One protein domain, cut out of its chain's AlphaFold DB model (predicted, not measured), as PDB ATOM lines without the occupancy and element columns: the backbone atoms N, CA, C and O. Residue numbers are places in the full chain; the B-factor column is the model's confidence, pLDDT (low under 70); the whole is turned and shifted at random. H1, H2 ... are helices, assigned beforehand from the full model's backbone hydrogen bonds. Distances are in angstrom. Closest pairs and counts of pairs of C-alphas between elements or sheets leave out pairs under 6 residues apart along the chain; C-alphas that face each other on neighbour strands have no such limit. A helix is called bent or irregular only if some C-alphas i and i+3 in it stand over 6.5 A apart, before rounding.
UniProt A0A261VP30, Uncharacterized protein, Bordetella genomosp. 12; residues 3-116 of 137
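This is residues 3 to 116 of the 137 residues of an uncharacterized protein of Bordetella genomosp. 12 (UniProt A0A261VP30). The model is a long, narrow helical arm folded back on itself, with one more helix turning off at an end like the second limb of a V. H2 followed by H3 makes one side of the arm, the bent H4 returns along it as H4a and H4b, H5 is the second limb, and the short H1 lies in the angle between H5 and the arm. The printed part has 114 residues with five named helices, H1 to H5 in order along the chain, and no named strand; the class is all helix. The whole is loose, with a radius of gyration of the C-alphas of 19.2 A, and its outline is flat, spanning 60 by 35 by 19 A.

H4, residues 63 to 94, is the longest helix. By its hydrogen bonds it was assigned as one helix, but it is bent: C-alphas 76 and 79 are 7.0 A apart. Its arms are H4a, residues 63 to 76, 19.9 A long from C-alpha 63 at (-9.615, -28.263, 36.708), and H4b, residues 79 to 94, 22.9 A long. H2, residues 21 to 43, measures 32.4 A, and H3, residues 47 to 57, 15.1 A. H1, residues 11 to 16, begins with C-alpha 11 at (4.622, 9.673, 36.760). H5, residues 97 to 116, measures 28.5 A and ends with C-alpha 116 at (-13.947, 6.373, 51.210).

H4a and H4b stand at a steep tilt of 42 degrees. H4b and H2 touch, at a shallow tilt of 20 degrees, opposite ways; their closest C-alphas, those of Gln 87 and Ala 30, are 5.5 A apart. H3 and H4a form a helical hairpin at a shallow tilt of 15 degrees, and H4a touches H3 with residues 66 to 70 alone. The closest C-alphas there, of Pro 48 and Leu 66, are 6.3 A apart. H4b and H5 are close but not clearly touching, at a steep tilt of 59 degrees; the C-alphas of Trp 92 and Arg 100 come closest, at 7.8 A. H1 and H5 are also close but not clearly touching, with the closest C-alphas, of Gln 13 and Ile 106, 8.0 A apart. Among the pairs that are apart are H1 and H2, H2 and H3, and H2 and H5. In H1, H2, H3, H4a, H4b and H5 every O i to N i+4 pair is within hydrogen-bond range.

The two C-alphas farthest apart, those of Gly 59 and Ala 98, are 60.4 A apart. The printed part has no cut, and the four links between the helices are tight. The mean pLDDT of the printed part is 88.8; residues 45 to 47 are under 70.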
ATOM      1  N   ILE A   3       6.174   0.443  44.578       86.56
ATOM      2  CA  ILE A   3       6.621   0.196  45.944       86.56
ATOM      3  C   ILE A   3       6.047  -1.153  46.379       86.56
ATOM      4  O   ILE A   3       4.816  -1.296  46.413       86.56
ATOM      5  N   PRO A   4       6.894  -2.140  46.715       85.31
ATOM      6  CA  PRO A   4       6.424  -3.438  47.177       85.31
ATOM      7  C   PRO A   4       5.451  -3.293  48.353       85.31
ATOM      8  O   PRO A   4       5.748  -2.616  49.332       85.31
ATOM      9  N   GLY A   5       4.265  -3.896  48.240       82.75
ATOM     10  CA  GLY A   5       3.209  -3.833  49.263       82.75
ATOM     11  C   GLY A   5       2.346  -2.561  49.265       82.75
ATOM     12  O   GLY A   5       1.237  -2.599  49.784       82.75
ATOM     13  N   LEU A   6       2.791  -1.462  48.642       82.75
ATOM     14  CA  LEU A   6       2.052  -0.184  48.585       82.75
ATOM     15  C   LEU A   6       1.532   0.161  47.176       82.75
ATOM     16  O   LEU A   6       0.636   0.996  47.009       82.75
ATOM     17  N   GLY A   7       2.062  -0.512  46.154       83.88
ATOM     18  CA  GLY A   7       1.617  -0.405  44.770       83.88
ATOM     19  C   GLY A   7       2.298   0.718  43.978       83.88
ATOM     20  O   GLY A   7       3.308   1.283  44.403       83.88
ATOM     21  N   PRO A   8       1.785   1.028  42.774       88.56
ATOM     22  CA  PRO A   8       2.429   1.965  41.861       88.56
ATOM     23  C   PRO A   8       2.132   3.429  42.216       88.56
ATOM     24  O   PRO A   8       0.991   3.769  42.538       88.56
ATOM     25  N   LEU A   9       3.146   4.283  42.087       88.50
ATOM     26  CA  LEU A   9       3.063   5.743  42.022       88.50
ATOM     27  C   LEU A   9       2.972   6.213  40.567       88.50
ATOM     28  O   LEU A   9       3.630   5.647  39.685       88.50
ATOM     29  N   SER A  10       2.209   7.284  40.344       88.56
ATOM     30  CA  SER A  10       2.067   7.932  39.039       88.56
ATOM     31  C   SER A  10       3.356   8.633  38.601       88.56
ATOM     32  O   SER A  10       4.238   8.914  39.413       88.56
ATOM     33  N   LYS A  11       3.466   8.947  37.305       87.38
ATOM     34  CA  LYS A  11       4.622   9.673  36.760       87.38
ATOM     35  C   LYS A  11       4.827  11.023  37.463       87.38
ATOM     36  O   LYS A  11       5.918  11.275  37.956       87.38
ATOM     37  N   ALA A  12       3.758  11.807  37.611       89.44
ATOM     38  CA  ALA A  12       3.797  13.110  38.280       89.44
ATOM     39  C   ALA A  12       4.253  13.015  39.748       89.44
ATOM     40  O   ALA A  12       5.014  13.850  40.225       89.44
ATOM     41  N   GLN A  13       3.834  11.964  40.466       90.06
ATOM     42  CA  GLN A  13       4.285  11.716  41.837       90.06
ATOM     43  C   GLN A  13       5.785  11.427  41.891       90.06
ATOM     44  O   GLN A  13       6.463  11.949  42.766       90.06
ATOM     45  N   VAL A  14       6.321  10.653  40.948       88.81
ATOM     46  CA  VAL A  14       7.768  10.399  40.875       88.81
ATOM     47  C   VAL A  14       8.541  11.665  40.520       88.81
ATOM     48  O   VAL A  14       9.531  11.967  41.173       88.81
ATOM     49  N   GLU A  15       8.071  12.435  39.538       90.00
ATOM     50  CA  GLU A  15       8.696  13.707  39.150       90.00
ATOM     51  C   GLU A  15       8.735  14.692  40.331       90.00
ATOM     52  O   GLU A  15       9.738  15.373  40.546       90.00
ATOM     53  N   SER A  16       7.692  14.698  41.169       91.00
ATOM     54  CA  SER A  16       7.637  15.534  42.371       91.00
ATOM     55  C   SER A  16       8.664  15.161  43.450       91.00
ATOM     56  O   SER A  16       8.958  16.003  44.294       91.00
ATOM     57  N   LEU A  17       9.231  13.944  43.420       90.12
ATOM     58  CA  LEU A  17      10.290  13.517  44.345       90.12
ATOM     59  C   LEU A  17      11.660  14.101  43.988       90.12
ATOM     60  O   LEU A  17      12.576  13.993  44.802       90.12
ATOM     61  N   LYS A  18      11.807  14.699  42.793       91.81
ATOM     62  CA  LYS A  18      13.061  15.297  42.308       91.81
ATOM     63  C   LYS A  18      14.259  14.378  42.568       91.81
ATOM     64  O   LYS A  18      15.179  14.736  43.301       91.81
ATOM     65  N   LEU A  19      14.183  13.164  42.019       92.69
ATOM     66  CA  LEU A  19      15.227  12.157  42.182       92.69
ATOM     67  C   LEU A  19      16.567  12.699  41.673       92.69
ATOM     68  O   LEU A  19      16.624  13.315  40.607       92.69
ATOM     69  N   ASP A  20      17.641  12.469  42.423       93.88
ATOM     70  CA  ASP A  20      18.987  12.784  41.948       93.88
ATOM     71  C   ASP A  20      19.454  11.783  40.878       93.88
ATOM     72  O   ASP A  20      18.816  10.760  40.629       93.88
ATOM     73  N   ALA A  21      20.593  12.052  40.237       93.06
ATOM     74  CA  ALA A  21      21.095  11.227  39.139       93.06
ATOM     75  C   ALA A  21      21.319   9.747  39.519       93.06
ATOM     76  O   ALA A  21      21.072   8.862  38.697       93.06
ATOM     77  N   LYS A  22      21.758   9.450  40.751       92.06
ATOM     78  CA  LYS A  22      21.969   8.069  41.216       92.06
ATOM     79  C   LYS A  22      20.631   7.378  41.464       92.06
ATOM     80  O   LYS A  22      20.437   6.243  41.027       92.06
ATOM     81  N   GLN A  23      19.703   8.069  42.121       92.94
ATOM     82  CA  GLN A  23      18.345   7.574  42.365       92.94
ATOM     83  C   GLN A  23      17.591   7.329  41.052       92.94
ATOM     84  O   GLN A  23      16.930   6.303  40.893       92.94
ATOM     85  N   GLN A  24      17.738   8.237  40.086       92.75
ATOM     86  CA  GLN A  24      17.143   8.132  38.758       92.75
ATOM     87  C   GLN A  24      17.693   6.919  37.995       92.75
ATOM     88  O   GLN A  24      16.915   6.166  37.415       92.75
ATOM     89  N   ALA A  25      19.002   6.655  38.065       94.25
ATOM     90  CA  ALA A  25      19.596   5.471  37.443       94.25
ATOM     91  C   ALA A  25      19.053   4.156  38.036       94.25
ATOM     92  O   ALA A  25      18.737   3.221  37.295       94.25
ATOM     93  N   LEU A  26      18.897   4.079  39.366       94.12
ATOM     94  CA  LEU A  26      18.264   2.930  40.026       94.12
ATOM     95  C   LEU A  26      16.795   2.789  39.608       94.12
ATOM     96  O   LEU A  26      16.330   1.682  39.328       94.12
ATOM     97  N   PHE A  27      16.079   3.913  39.541       93.94
ATOM     98  CA  PHE A  27      14.682   3.960  39.138       93.94
ATOM     99  C   PHE A  27      14.484   3.459  37.708       93.94
ATOM    100  O   PHE A  27      13.627   2.606  37.481       93.94
ATOM    101  N   ASP A  28      15.267   3.957  36.751       93.19
ATOM    102  CA  ASP A  28      15.149   3.567  35.348       93.19
ATOM    103  C   ASP A  28      15.513   2.095  35.155       93.19
ATOM    104  O   ASP A  28      14.778   1.374  34.481       93.19
ATOM    105  N   LYS A  29      16.540   1.595  35.856       93.69
ATOM    106  CA  LYS A  29      16.870   0.163  35.868       93.69
ATOM    107  C   LYS A  29      15.699  -0.693  36.364       93.69
ATOM    108  O   LYS A  29      15.328  -1.663  35.703       93.69
ATOM    109  N   ALA A  30      15.096  -0.333  37.499       93.38
ATOM    110  CA  ALA A  30      13.953  -1.059  38.057       93.38
ATOM    111  C   ALA A  30      12.708  -0.957  37.156       93.38
ATOM    112  O   ALA A  30      11.959  -1.926  36.992       93.38
ATOM    113  N   ARG A  31      12.491   0.209  36.537       91.88
ATOM    114  CA  ARG A  31      11.404   0.455  35.585       91.88
ATOM    115  C   ARG A  31      11.550  -0.410  34.341       91.88
ATOM    116  O   ARG A  31      10.576  -1.042  33.936       91.88
ATOM    117  N   ASP A  32      12.736  -0.451  33.750       93.25
ATOM    118  CA  ASP A  32      12.985  -1.201  32.524       93.25
ATOM    119  C   ASP A  32      12.913  -2.711  32.781       93.25
ATOM    120  O   ASP A  32      12.252  -3.419  32.022       93.25
ATOM    121  N   ALA A  33      13.449  -3.196  33.907       90.69
ATOM    122  CA  ALA A  33      13.262  -4.584  34.330       90.69
ATOM    123  C   ALA A  33      11.777  -4.926  34.543       90.69
ATOM    124  O   ALA A  33      11.303  -5.970  34.098       90.69
ATOM    125  N   SER A  34      11.009  -4.025  35.171       90.44
ATOM    126  CA  SER A  34       9.564  -4.220  35.368       90.44
ATOM    127  C   SER A  34       8.817  -4.281  34.039       90.44
ATOM    128  O   SER A  34       7.902  -5.087  33.880       90.44
ATOM    129  N   ARG A  35       9.210  -3.442  33.074       90.75
ATOM    130  CA  ARG A  35       8.640  -3.444  31.726       90.75
ATOM    131  C   ARG A  35       8.943  -4.755  31.005       90.75
ATOM    132  O   ARG A  35       8.031  -5.328  30.422       90.75
ATOM    133  N   GLN A  36      10.179  -5.244  31.075       90.62
ATOM    134  CA  GLN A  36      10.570  -6.522  30.476       90.62
ATOM    135  C   GLN A  36       9.813  -7.698  31.100       90.62
ATOM    136  O   GLN A  36       9.303  -8.543  30.375       90.62
ATOM    137  N   ALA A  37       9.660  -7.723  32.424       88.62
ATOM    138  CA  ALA A  37       8.891  -8.765  33.098       88.62
ATOM    139  C   ALA A  37       7.393  -8.700  32.761       88.62
ATOM    140  O   ALA A  37       6.751  -9.732  32.579       88.62
ATOM    141  N   MET A  38       6.821  -7.495  32.651       88.06
ATOM    142  CA  MET A  38       5.439  -7.314  32.201       88.06
ATOM    143  C   MET A  38       5.260  -7.804  30.762       88.06
ATOM    144  O   MET A  38       4.279  -8.483  30.473       88.06
ATOM    145  N   GLU A  39       6.209  -7.497  29.882       89.44
ATOM    146  CA  GLU A  39       6.204  -7.958  28.497       89.44
ATOM    147  C   GLU A  39       6.333  -9.484  28.424       89.44
ATOM    148  O   GLU A  39       5.508 -10.127  27.788       89.44
ATOM    149  N   ALA A  40       7.265 -10.089  29.166       85.88
ATOM    150  CA  ALA A  40       7.412 -11.542  29.255       85.88
ATOM    151  C   ALA A  40       6.138 -12.222  29.783       85.88
ATOM    152  O   ALA A  40       5.725 -13.261  29.274       85.88
ATOM    153  N   ARG A  41       5.455 -11.612  30.762       84.44
ATOM    154  CA  ARG A  41       4.146 -12.086  31.235       84.44
ATOM    155  C   ARG A  41       3.065 -11.958  30.172       84.44
ATOM    156  O   ARG A  41       2.262 -12.873  30.019       84.44
ATOM    157  N   ARG A  42       3.037 -10.845  29.440       84.62
ATOM    158  CA  ARG A  42       2.076 -10.620  28.357       84.62
ATOM    159  C   ARG A  42       2.294 -11.604  27.208       84.62
ATOM    160  O   ARG A  42       1.321 -12.143  26.698       84.62
ATOM    161  N   GLN A  43       3.549 -11.885  26.866       83.19
ATOM    162  CA  GLN A  43       3.949 -12.873  25.864       83.19
ATOM    163  C   GLN A  43       3.707 -14.312  26.321       83.19
ATOM    164  O   GLN A  43       3.341 -15.142  25.500       83.19
ATOM    165  N   SER A  44       3.812 -14.603  27.626       74.56
ATOM    166  CA  SER A  44       3.375 -15.898  28.180       74.56
ATOM    167  C   SER A  44       1.869 -16.138  28.047       74.56
ATOM    168  O   SER A  44       1.407 -17.257  28.250       74.56
ATOM    169  N   GLY A  45       1.131 -15.098  27.651       63.19
ATOM    170  CA  GLY A  45      -0.062 -15.245  26.837       63.19
ATOM    171  C   GLY A  45      -1.266 -15.898  27.522       63.19
ATOM    172  O   GLY A  45      -1.261 -16.163  28.729       63.19
ATOM    173  N   PRO A  46      -2.335 -16.126  26.743       63.06
ATOM    174  CA  PRO A  46      -3.616 -16.660  27.190       63.06
ATOM    175  C   PRO A  46      -3.566 -18.163  27.493       63.06
ATOM    176  O   PRO A  46      -4.621 -18.778  27.512       63.06
ATOM    177  N   ALA A  47      -2.404 -18.761  27.782       68.56
ATOM    178  CA  ALA A  47      -2.242 -20.210  27.954       68.56
ATOM    179  C   ALA A  47      -3.334 -20.891  28.816       68.56
ATOM    180  O   ALA A  47      -3.820 -21.946  28.416       68.56
ATOM    181  N   PRO A  48      -3.821 -20.302  29.934       74.69
ATOM    182  CA  PRO A  48      -4.945 -20.881  30.674       74.69
ATOM    183  C   PRO A  48      -6.295 -20.760  29.951       74.69
ATOM    184  O   PRO A  48      -7.137 -21.638  30.088       74.69
ATOM    185  N   HIS A  49      -6.517 -19.670  29.213       82.94
ATOM    186  CA  HIS A  49      -7.718 -19.461  28.404       82.94
ATOM    187  C   HIS A  49      -7.737 -20.383  27.186       82.94
ATOM    188  O   HIS A  49      -8.756 -21.015  26.956       82.94
ATOM    189  N   GLU A  50      -6.624 -20.530  26.466       86.12
ATOM    190  CA  GLU A  50      -6.530 -21.460  25.333       86.12
ATOM    191  C   GLU A  50      -6.666 -22.917  25.791       86.12
ATOM    192  O   GLU A  50      -7.375 -23.698  25.160       86.12
ATOM    193  N   LEU A  51      -6.046 -23.286  26.922       86.06
ATOM    194  CA  LEU A  51      -6.217 -24.613  27.517       86.06
ATOM    195  C   LEU A  51      -7.678 -24.857  27.924       86.06
ATOM    196  O   LEU A  51      -8.209 -25.937  27.670       86.06
ATOM    197  N   LEU A  52      -8.338 -23.860  28.515       89.62
ATOM    198  CA  LEU A  52      -9.757 -23.931  28.853       89.62
ATOM    199  C   LEU A  52     -10.628 -24.065  27.596       89.62
ATOM    200  O   LEU A  52     -11.466 -24.957  27.541       89.62
ATOM    201  N   GLU A  53     -10.424 -23.233  26.575       90.38
ATOM    202  CA  GLU A  53     -11.164 -23.307  25.311       90.38
ATOM    203  C   GLU A  53     -10.964 -24.657  24.613       90.38
ATOM    204  O   GLU A  53     -11.932 -25.253  24.144       90.38
ATOM    205  N   ALA A  54      -9.741 -25.195  24.595       90.19
ATOM    206  CA  ALA A  54      -9.454 -26.514  24.035       90.19
ATOM    207  C   ALA A  54     -10.186 -27.638  24.787       90.19
ATOM    208  O   ALA A  54     -10.744 -28.537  24.157       90.19
ATOM    209  N   GLN A  55     -10.223 -27.576  26.122       90.94
ATOM    210  CA  GLN A  55     -10.984 -28.524  26.937       90.94
ATOM    211  C   GLN A  55     -12.486 -28.431  26.630       90.94
ATOM    212  O   GLN A  55     -13.112 -29.450  26.328       90.94
ATOM    213  N   LEU A  56     -13.037 -27.212  26.608       93.19
ATOM    214  CA  LEU A  56     -14.448 -26.964  26.311       93.19
ATOM    215  C   LEU A  56     -14.836 -27.460  24.910       93.19
ATOM    216  O   LEU A  56     -15.848 -28.145  24.771       93.19
ATOM    217  N   ASN A  57     -14.011 -27.204  23.891       93.38
ATOM    218  CA  ASN A  57     -14.223 -27.697  22.525       93.38
ATOM    219  C   ASN A  57     -14.155 -29.229  22.432       93.38
ATOM    220  O   ASN A  57     -14.845 -29.834  21.614       93.38
ATOM    221  N   ALA A  58     -13.354 -29.871  23.286       90.94
ATOM    222  CA  ALA A  58     -13.293 -31.324  23.410       90.94
ATOM    223  C   ALA A  58     -14.436 -31.917  24.260       90.94
ATOM    224  O   ALA A  58     -14.473 -33.133  24.464       90.94
ATOM    225  N   GLY A  59     -15.345 -31.082  24.783       91.56
ATOM    226  CA  GLY A  59     -16.441 -31.497  25.661       91.56
ATOM    227  C   GLY A  59     -15.975 -31.985  27.035       91.56
ATOM    228  O   GLY A  59     -16.672 -32.765  27.682       91.56
ATOM    229  N   LYS A  60     -14.778 -31.580  27.469       90.38
ATOM    230  CA  LYS A  60     -14.163 -31.982  28.739       90.38
ATOM    231  C   LYS A  60     -13.845 -30.745  29.573       90.38
ATOM    232  O   LYS A  60     -13.688 -29.651  29.051       90.38
ATOM    233  N   LEU A  61     -13.740 -30.913  30.884       91.88
ATOM    234  CA  LEU A  61     -13.240 -29.880  31.785       91.88
ATOM    235  C   LEU A  61     -12.369 -30.566  32.829       91.88
ATOM    236  O   LEU A  61     -12.858 -31.400  33.587       91.88
ATOM    237  N   ASP A  62     -11.089 -30.222  32.842       90.25
ATOM    238  CA  ASP A  62     -10.098 -30.713  33.788       90.25
ATOM    239  C   ASP A  62      -9.529 -29.534  34.599       90.25
ATOM    240  O   ASP A  62      -8.575 -28.861  34.182       90.25
ATOM    241  N   PRO A  63     -10.106 -29.278  35.787       89.38
ATOM    242  CA  PRO A  63      -9.615 -28.263  36.708       89.38
ATOM    243  C   PRO A  63      -8.191 -28.526  37.215       89.38
ATOM    244  O   PRO A  63      -7.491 -27.566  37.533       89.38
ATOM    245  N   HIS A  64      -7.741 -29.785  37.288       92.12
ATOM    246  CA  HIS A  64      -6.389 -30.111  37.749       92.12
ATOM    247  C   HIS A  64      -5.344 -29.679  36.725       92.12
ATOM    248  O   HIS A  64      -4.341 -29.071  37.097       92.12
ATOM    249  N   ALA A  65      -5.603 -29.923  35.439       88.62
ATOM    250  CA  ALA A  65      -4.735 -29.454  34.362       88.62
ATOM    251  C   ALA A  65      -4.644 -27.917  34.328       88.62
ATOM    252  O   ALA A  65      -3.554 -27.363  34.186       88.62
ATOM    253  N   LEU A  66      -5.772 -27.221  34.524       88.31
ATOM    254  CA  LEU A  66      -5.808 -25.755  34.591       88.31
ATOM    255  C   LEU A  66      -5.036 -25.210  35.802       88.31
ATOM    256  O   LEU A  66      -4.289 -24.238  35.669       88.31
ATOM    257  N   ALA A  67      -5.190 -25.836  36.972       89.69
ATOM    258  CA  ALA A  67      -4.459 -25.458  38.179       89.69
ATOM    259  C   ALA A  67      -2.945 -25.671  38.015       89.69
ATOM    260  O   ALA A  67      -2.172 -24.759  38.300       89.69
ATOM    261  N   ALA A  68      -2.529 -26.819  37.473       90.69
ATOM    262  CA  ALA A  68      -1.120 -27.135  37.246       90.69
ATOM    263  C   ALA A  68      -0.438 -26.143  36.286       90.69
ATOM    264  O   ALA A  68       0.688 -25.710  36.538       90.69
ATOM    265  N   GLU A  69      -1.121 -25.731  35.212       87.19
ATOM    266  CA  GLU A  69      -0.605 -24.710  34.290       87.19
ATOM    267  C   GLU A  69      -0.500 -23.333  34.973       87.19
ATOM    268  O   GLU A  69       0.472 -22.594  34.780       87.19
ATOM    269  N   GLY A  70      -1.467 -23.005  35.836       86.12
ATOM    270  CA  GLY A  70      -1.421 -21.820  36.692       86.12
ATOM    271  C   GLY A  70      -0.216 -21.814  37.638       86.12
ATOM    272  O   GLY A  70       0.515 -20.821  37.695       86.12
ATOM    273  N   ASP A  71       0.028 -22.926  38.331       89.19
ATOM    274  CA  ASP A  71       1.150 -23.087  39.260       89.19
ATOM    275  C   ASP A  71       2.499 -23.006  38.546       89.19
ATOM    276  O   ASP A  71       3.409 -22.311  39.004       89.19
ATOM    277  N   LYS A  72       2.617 -23.637  37.374       87.31
ATOM    278  CA  LYS A  72       3.819 -23.569  36.537       87.31
ATOM    279  C   LYS A  72       4.131 -22.133  36.119       87.31
ATOM    280  O   LYS A  72       5.273 -21.693  36.264       87.31
ATOM    281  N   ARG A  73       3.129 -21.375  35.656       84.06
ATOM    282  CA  ARG A  73       3.300 -19.943  35.353       84.06
ATOM    283  C   ARG A  73       3.709 -19.165  36.593       84.06
ATOM    284  O   ARG A  73       4.630 -18.355  36.522       84.06
ATOM    285  N   ARG A  74       3.060 -19.402  37.733       85.44
ATOM    286  CA  ARG A  74       3.407 -18.720  38.985       85.44
ATOM    287  C   ARG A  74       4.872 -18.961  39.354       85.44
ATOM    288  O   ARG A  74       5.594 -17.990  39.557       85.44
ATOM    289  N   ALA A  75       5.322 -20.214  39.342       87.69
ATOM    290  CA  ALA A  75       6.706 -20.584  39.624       87.69
ATOM    291  C   ALA A  75       7.697 -19.960  38.622       87.69
ATOM    292  O   ALA A  75       8.745 -19.451  39.018       87.69
ATOM    293  N   GLN A  76       7.347 -19.918  37.330       84.50
ATOM    294  CA  GLN A  76       8.181 -19.317  36.282       84.50
ATOM    295  C   GLN A  76       8.472 -17.828  36.537       84.50
ATOM    296  O   GLN A  76       9.559 -17.337  36.215       84.50
ATOM    297  N   PHE A  77       7.511 -17.099  37.107       86.44
ATOM    298  CA  PHE A  77       7.654 -15.666  37.352       86.44
ATOM    299  C   PHE A  77       8.002 -15.299  38.794       86.44
ATOM    300  O   PHE A  77       8.341 -14.142  39.034       86.44
ATOM    301  N   GLU A  78       7.961 -16.236  39.740       87.00
ATOM    302  CA  GLU A  78       8.255 -15.975  41.154       87.00
ATOM    303  C   GLU A  78       9.674 -15.422  41.352       87.00
ATOM    304  O   GLU A  78       9.861 -14.389  41.997       87.00
ATOM    305  N   GLY A  79      10.673 -16.027  40.695       82.94
ATOM    306  CA  GLY A  79      12.053 -15.530  40.730       82.94
ATOM    307  C   GLY A  79      12.203 -14.123  40.136       82.94
ATOM    308  O   GLY A  79      12.950 -13.295  40.662       82.94
ATOM    309  N   GLN A  80      11.444 -13.816  39.079       85.38
ATOM    310  CA  GLN A  80      11.434 -12.484  38.467       85.38
ATOM    311  C   GLN A  80      10.778 -11.451  39.395       85.38
ATOM    312  O   GLN A  80      11.298 -10.345  39.529       85.38
ATOM    313  N   GLU A  81       9.688 -11.797  40.088       86.62
ATOM    314  CA  GLU A  81       9.070 -10.894  41.070       86.62
ATOM    315  C   GLU A  81       9.984 -10.608  42.252       86.62
ATOM    316  O   GLU A  81      10.082  -9.455  42.674       86.62
ATOM    317  N   ALA A  82      10.683 -11.622  42.768       89.12
ATOM    318  CA  ALA A  82      11.640 -11.436  43.851       89.12
ATOM    319  C   ALA A  82      12.768 -10.477  43.439       89.12
ATOM    320  O   ALA A  82      13.081  -9.535  44.171       89.12
ATOM    321  N   ALA A  83      13.328 -10.653  42.238       88.94
ATOM    322  CA  ALA A  83      14.363  -9.770  41.710       88.94
ATOM    323  C   ALA A  83      13.856  -8.328  41.519       88.94
ATOM    324  O   ALA A  83      14.519  -7.378  41.941       88.94
ATOM    325  N   LEU A  84      12.662  -8.154  40.941       91.38
ATOM    326  CA  LEU A  84      12.033  -6.838  40.784       91.38
ATOM    327  C   LEU A  84      11.774  -6.168  42.126       91.38
ATOM    328  O   LEU A  84      12.036  -4.976  42.282       91.38
ATOM    329  N   ARG A  85      11.287  -6.927  43.111       91.50
ATOM    330  CA  ARG A  85      11.069  -6.430  44.466       91.50
ATOM    331  C   ARG A  85      12.362  -5.891  45.057       91.50
ATOM    332  O   ARG A  85      12.352  -4.774  45.561       91.50
ATOM    333  N   THR A  86      13.461  -6.631  44.953       93.19
ATOM    334  CA  THR A  86      14.772  -6.180  45.438       93.19
ATOM    335  C   THR A  86      15.231  -4.903  44.736       93.19
ATOM    336  O   THR A  86      15.709  -3.984  45.395       93.19
ATOM    337  N   GLN A  87      15.036  -4.789  43.419       93.00
ATOM    338  CA  GLN A  87      15.394  -3.573  42.677       93.00
ATOM    339  C   GLN A  87      14.567  -2.358  43.115       93.00
ATOM    340  O   GLN A  87      15.121  -1.281  43.321       93.00
ATOM    341  N   TRP A  88      13.257  -2.522  43.307       94.19
ATOM    342  CA  TRP A  88      12.402  -1.440  43.798       94.19
ATOM    343  C   TRP A  88      12.684  -1.069  45.258       94.19
ATOM    344  O   TRP A  88      12.600   0.110  45.600       94.19
ATOM    345  N   LEU A  89      13.062  -2.036  46.103       94.12
ATOM    346  CA  LEU A  89      13.540  -1.752  47.459       94.12
ATOM    347  C   LEU A  89      14.838  -0.946  47.428       94.12
ATOM    348  O   LEU A  89      14.923   0.050  48.128       94.12
ATOM    349  N   ALA A  90      15.785  -1.264  46.543       94.06
ATOM    350  CA  ALA A  90      17.004  -0.468  46.402       94.06
ATOM    351  C   ALA A  90      16.719   0.994  45.997       94.06
ATOM    352  O   ALA A  90      17.364   1.911  46.504       94.06
ATOM    353  N   VAL A  91      15.724   1.231  45.127       94.06
ATOM    354  CA  VAL A  91      15.259   2.595  44.811       94.06
ATOM    355  C   VAL A  91      14.718   3.273  46.068       94.06
ATOM    356  O   VAL A  91      15.112   4.396  46.362       94.06
ATOM    357  N   TRP A  92      13.856   2.594  46.829       92.81
ATOM    358  CA  TRP A  92      13.308   3.112  48.084       92.81
ATOM    359  C   TRP A  92      14.396   3.431  49.120       92.81
ATOM    360  O   TRP A  92      14.388   4.511  49.712       92.81
ATOM    361  N   ASP A  93      15.358   2.530  49.296       93.62
ATOM    362  CA  ASP A  93      16.465   2.694  50.234       93.62
ATOM    363  C   ASP A  93      17.370   3.866  49.846       93.62
ATOM    364  O   ASP A  93      17.874   4.565  50.724       93.62
ATOM    365  N   SER A  94      17.497   4.153  48.548       94.38
ATOM    366  CA  SER A  94      18.239   5.317  48.059       94.38
ATOM    367  C   SER A  94      17.542   6.663  48.301       94.38
ATOM    368  O   SER A  94      18.199   7.699  48.198       94.38
ATOM    369  N   LEU A  95      16.239   6.680  48.619       94.06
ATOM    370  CA  LEU A  95      15.496   7.917  48.887       94.06
ATOM    371  C   LEU A  95      15.910   8.541  50.221       94.06
ATOM    372  O   LEU A  95      16.069   7.833  51.218       94.06
ATOM    373  N   ASN A  96      15.981   9.871  50.259       93.69
ATOM    374  CA  ASN A  96      16.215  10.635  51.485       93.69
ATOM    375  C   ASN A  96      14.930  10.814  52.324       93.69
ATOM    376  O   ASN A  96      13.820  10.515  51.872       93.69
ATOM    377  N   ASP A  97      15.065  11.338  53.546       94.38
ATOM    378  CA  ASP A  97      13.944  11.510  54.482       94.38
ATOM    379  C   ASP A  97      12.813  12.397  53.942       94.38
ATOM    380  O   ASP A  97      11.633  12.091  54.142       94.38
ATOM    381  N   ALA A  98      13.144  13.464  53.208       93.00
ATOM    382  CA  ALA A  98      12.146  14.352  52.613       93.00
ATOM    383  C   ALA A  98      11.322  13.622  51.537       93.00
ATOM    384  O   ALA A  98      10.090  13.660  51.554       93.00
ATOM    385  N   GLN A  99      11.991  12.876  50.655       93.12
ATOM    386  CA  GLN A  99      11.354  12.064  49.616       93.12
ATOM    387  C   GLN A  99      10.491  10.950  50.223       93.12
ATOM    388  O   GLN A  99       9.341  10.770  49.822       93.12
ATOM    389  N   ARG A 100      10.990  10.228  51.236       93.19
ATOM    390  CA  ARG A 100      10.228   9.175  51.936       93.19
ATOM    391  C   ARG A 100       8.997   9.732  52.649       93.19
ATOM    392  O   ARG A 100       7.932   9.109  52.626       93.19
ATOM    393  N   THR A 101       9.114  10.922  53.238       94.06
ATOM    394  CA  THR A 101       7.989  11.638  53.853       94.06
ATOM    395  C   THR A 101       6.930  11.976  52.809       94.06
ATOM    396  O   THR A 101       5.750  11.684  53.014       94.06
ATOM    397  N   GLN A 102       7.337  12.511  51.658       93.00
ATOM    398  CA  GLN A 102       6.432  12.826  50.553       93.00
ATOM    399  C   GLN A 102       5.716  11.578  50.023       93.00
ATOM    400  O   GLN A 102       4.494  11.590  49.865       93.00
ATOM    401  N   VAL A 103       6.436  10.467  49.834       91.56
ATOM    402  CA  VAL A 103       5.816   9.191  49.448       91.56
ATOM    403  C   VAL A 103       4.820   8.712  50.505       91.56
ATOM    404  O   VAL A 103       3.731   8.257  50.162       91.56
ATOM    405  N   THR A 104       5.148   8.854  51.788       92.19
ATOM    406  CA  THR A 104       4.251   8.466  52.882       92.19
ATOM    407  C   THR A 104       2.955   9.278  52.864       92.19
ATOM    408  O   THR A 104       1.885   8.705  53.063       92.19
ATOM    409  N   GLN A 105       3.009  10.585  52.582       92.81
ATOM    410  CA  GLN A 105       1.801  11.411  52.439       92.81
ATOM    411  C   GLN A 105       0.953  10.973  51.243       92.81
ATOM    412  O   GLN A 105      -0.247  10.748  51.392       92.81
ATOM    413  N   ILE A 106       1.586  10.726  50.095       90.25
ATOM    414  CA  ILE A 106       0.904  10.202  48.904       90.25
ATOM    415  C   ILE A 106       0.174   8.885  49.221       90.25
ATOM    416  O   ILE A 106      -0.975   8.678  48.822       90.25
ATOM    417  N   VAL A 107       0.827   7.981  49.954       89.75
ATOM    418  CA  VAL A 107       0.242   6.695  50.354       89.75
ATOM    419  C   VAL A 107      -0.896   6.893  51.359       89.75
ATOM    420  O   VAL A 107      -1.937   6.252  51.211       89.75
ATOM    421  N   LYS A 108      -0.757   7.801  52.335       91.19
ATOM    422  CA  LYS A 108      -1.832   8.145  53.283       91.19
ATOM    423  C   LYS A 108      -3.083   8.641  52.561       91.19
ATOM    424  O   LYS A 108      -4.170   8.130  52.826       91.19
ATOM    425  N   GLU A 109      -2.934   9.569  51.619       90.00
ATOM    426  CA  GLU A 109      -4.048  10.069  50.804       90.00
ATOM    427  C   GLU A 109      -4.706   8.949  49.996       90.00
ATOM    428  O   GLU A 109      -5.933   8.863  49.912       90.00
ATOM    429  N   ARG A 110      -3.899   8.046  49.429       87.31
ATOM    430  CA  ARG A 110      -4.405   6.891  48.682       87.31
ATOM    431  C   ARG A 110      -5.224   5.957  49.568       87.31
ATOM    432  O   ARG A 110      -6.299   5.528  49.159       87.31
ATOM    433  N   VAL A 111      -4.733   5.650  50.768       87.00
ATOM    434  CA  VAL A 111      -5.443   4.807  51.740       87.00
ATOM    435  C   VAL A 111      -6.737   5.483  52.196       87.00
ATOM    436  O   VAL A 111      -7.765   4.816  52.282       87.00
ATOM    437  N   ALA A 112      -6.724   6.798  52.429       88.75
ATOM    438  CA  ALA A 112      -7.926   7.555  52.780       88.75
ATOM    439  C   ALA A 112      -8.988   7.486  51.669       88.75
ATOM    440  O   ALA A 112     -10.128   7.107  51.935       88.75
ATOM    441  N   LYS A 113      -8.595   7.728  50.410       85.81
ATOM    442  CA  LYS A 113      -9.490   7.580  49.249       85.81
ATOM    443  C   LYS A 113     -10.006   6.151  49.098       85.81
ATOM    444  O   LYS A 113     -11.183   5.951  48.821       85.81
ATOM    445  N   MET A 114      -9.157   5.142  49.305       83.50
ATOM    446  CA  MET A 114      -9.582   3.741  49.247       83.50
ATOM    447  C   MET A 114     -10.646   3.433  50.311       83.50
ATOM    448  O   MET A 114     -11.641   2.788  49.990       83.50
ATOM    449  N   LYS A 115     -10.476   3.925  51.546       81.81
ATOM    450  CA  LYS A 115     -11.476   3.787  52.617       81.81
ATOM    451  C   LYS A 115     -12.799   4.462  52.250       81.81
ATOM    452  O   LYS A 115     -13.850   3.858  52.437       81.81
ATOM    453  N   GLU A 116     -12.750   5.659  51.671       80.88
ATOM    454  CA  GLU A 116     -13.947   6.373  51.210       80.88
ATOM    455  C   GLU A 116     -14.682   5.606  50.095       80.88
ATOM    456  O   GLU A 116     -15.901   5.433  50.138       80.88
TER     457      GLU A 116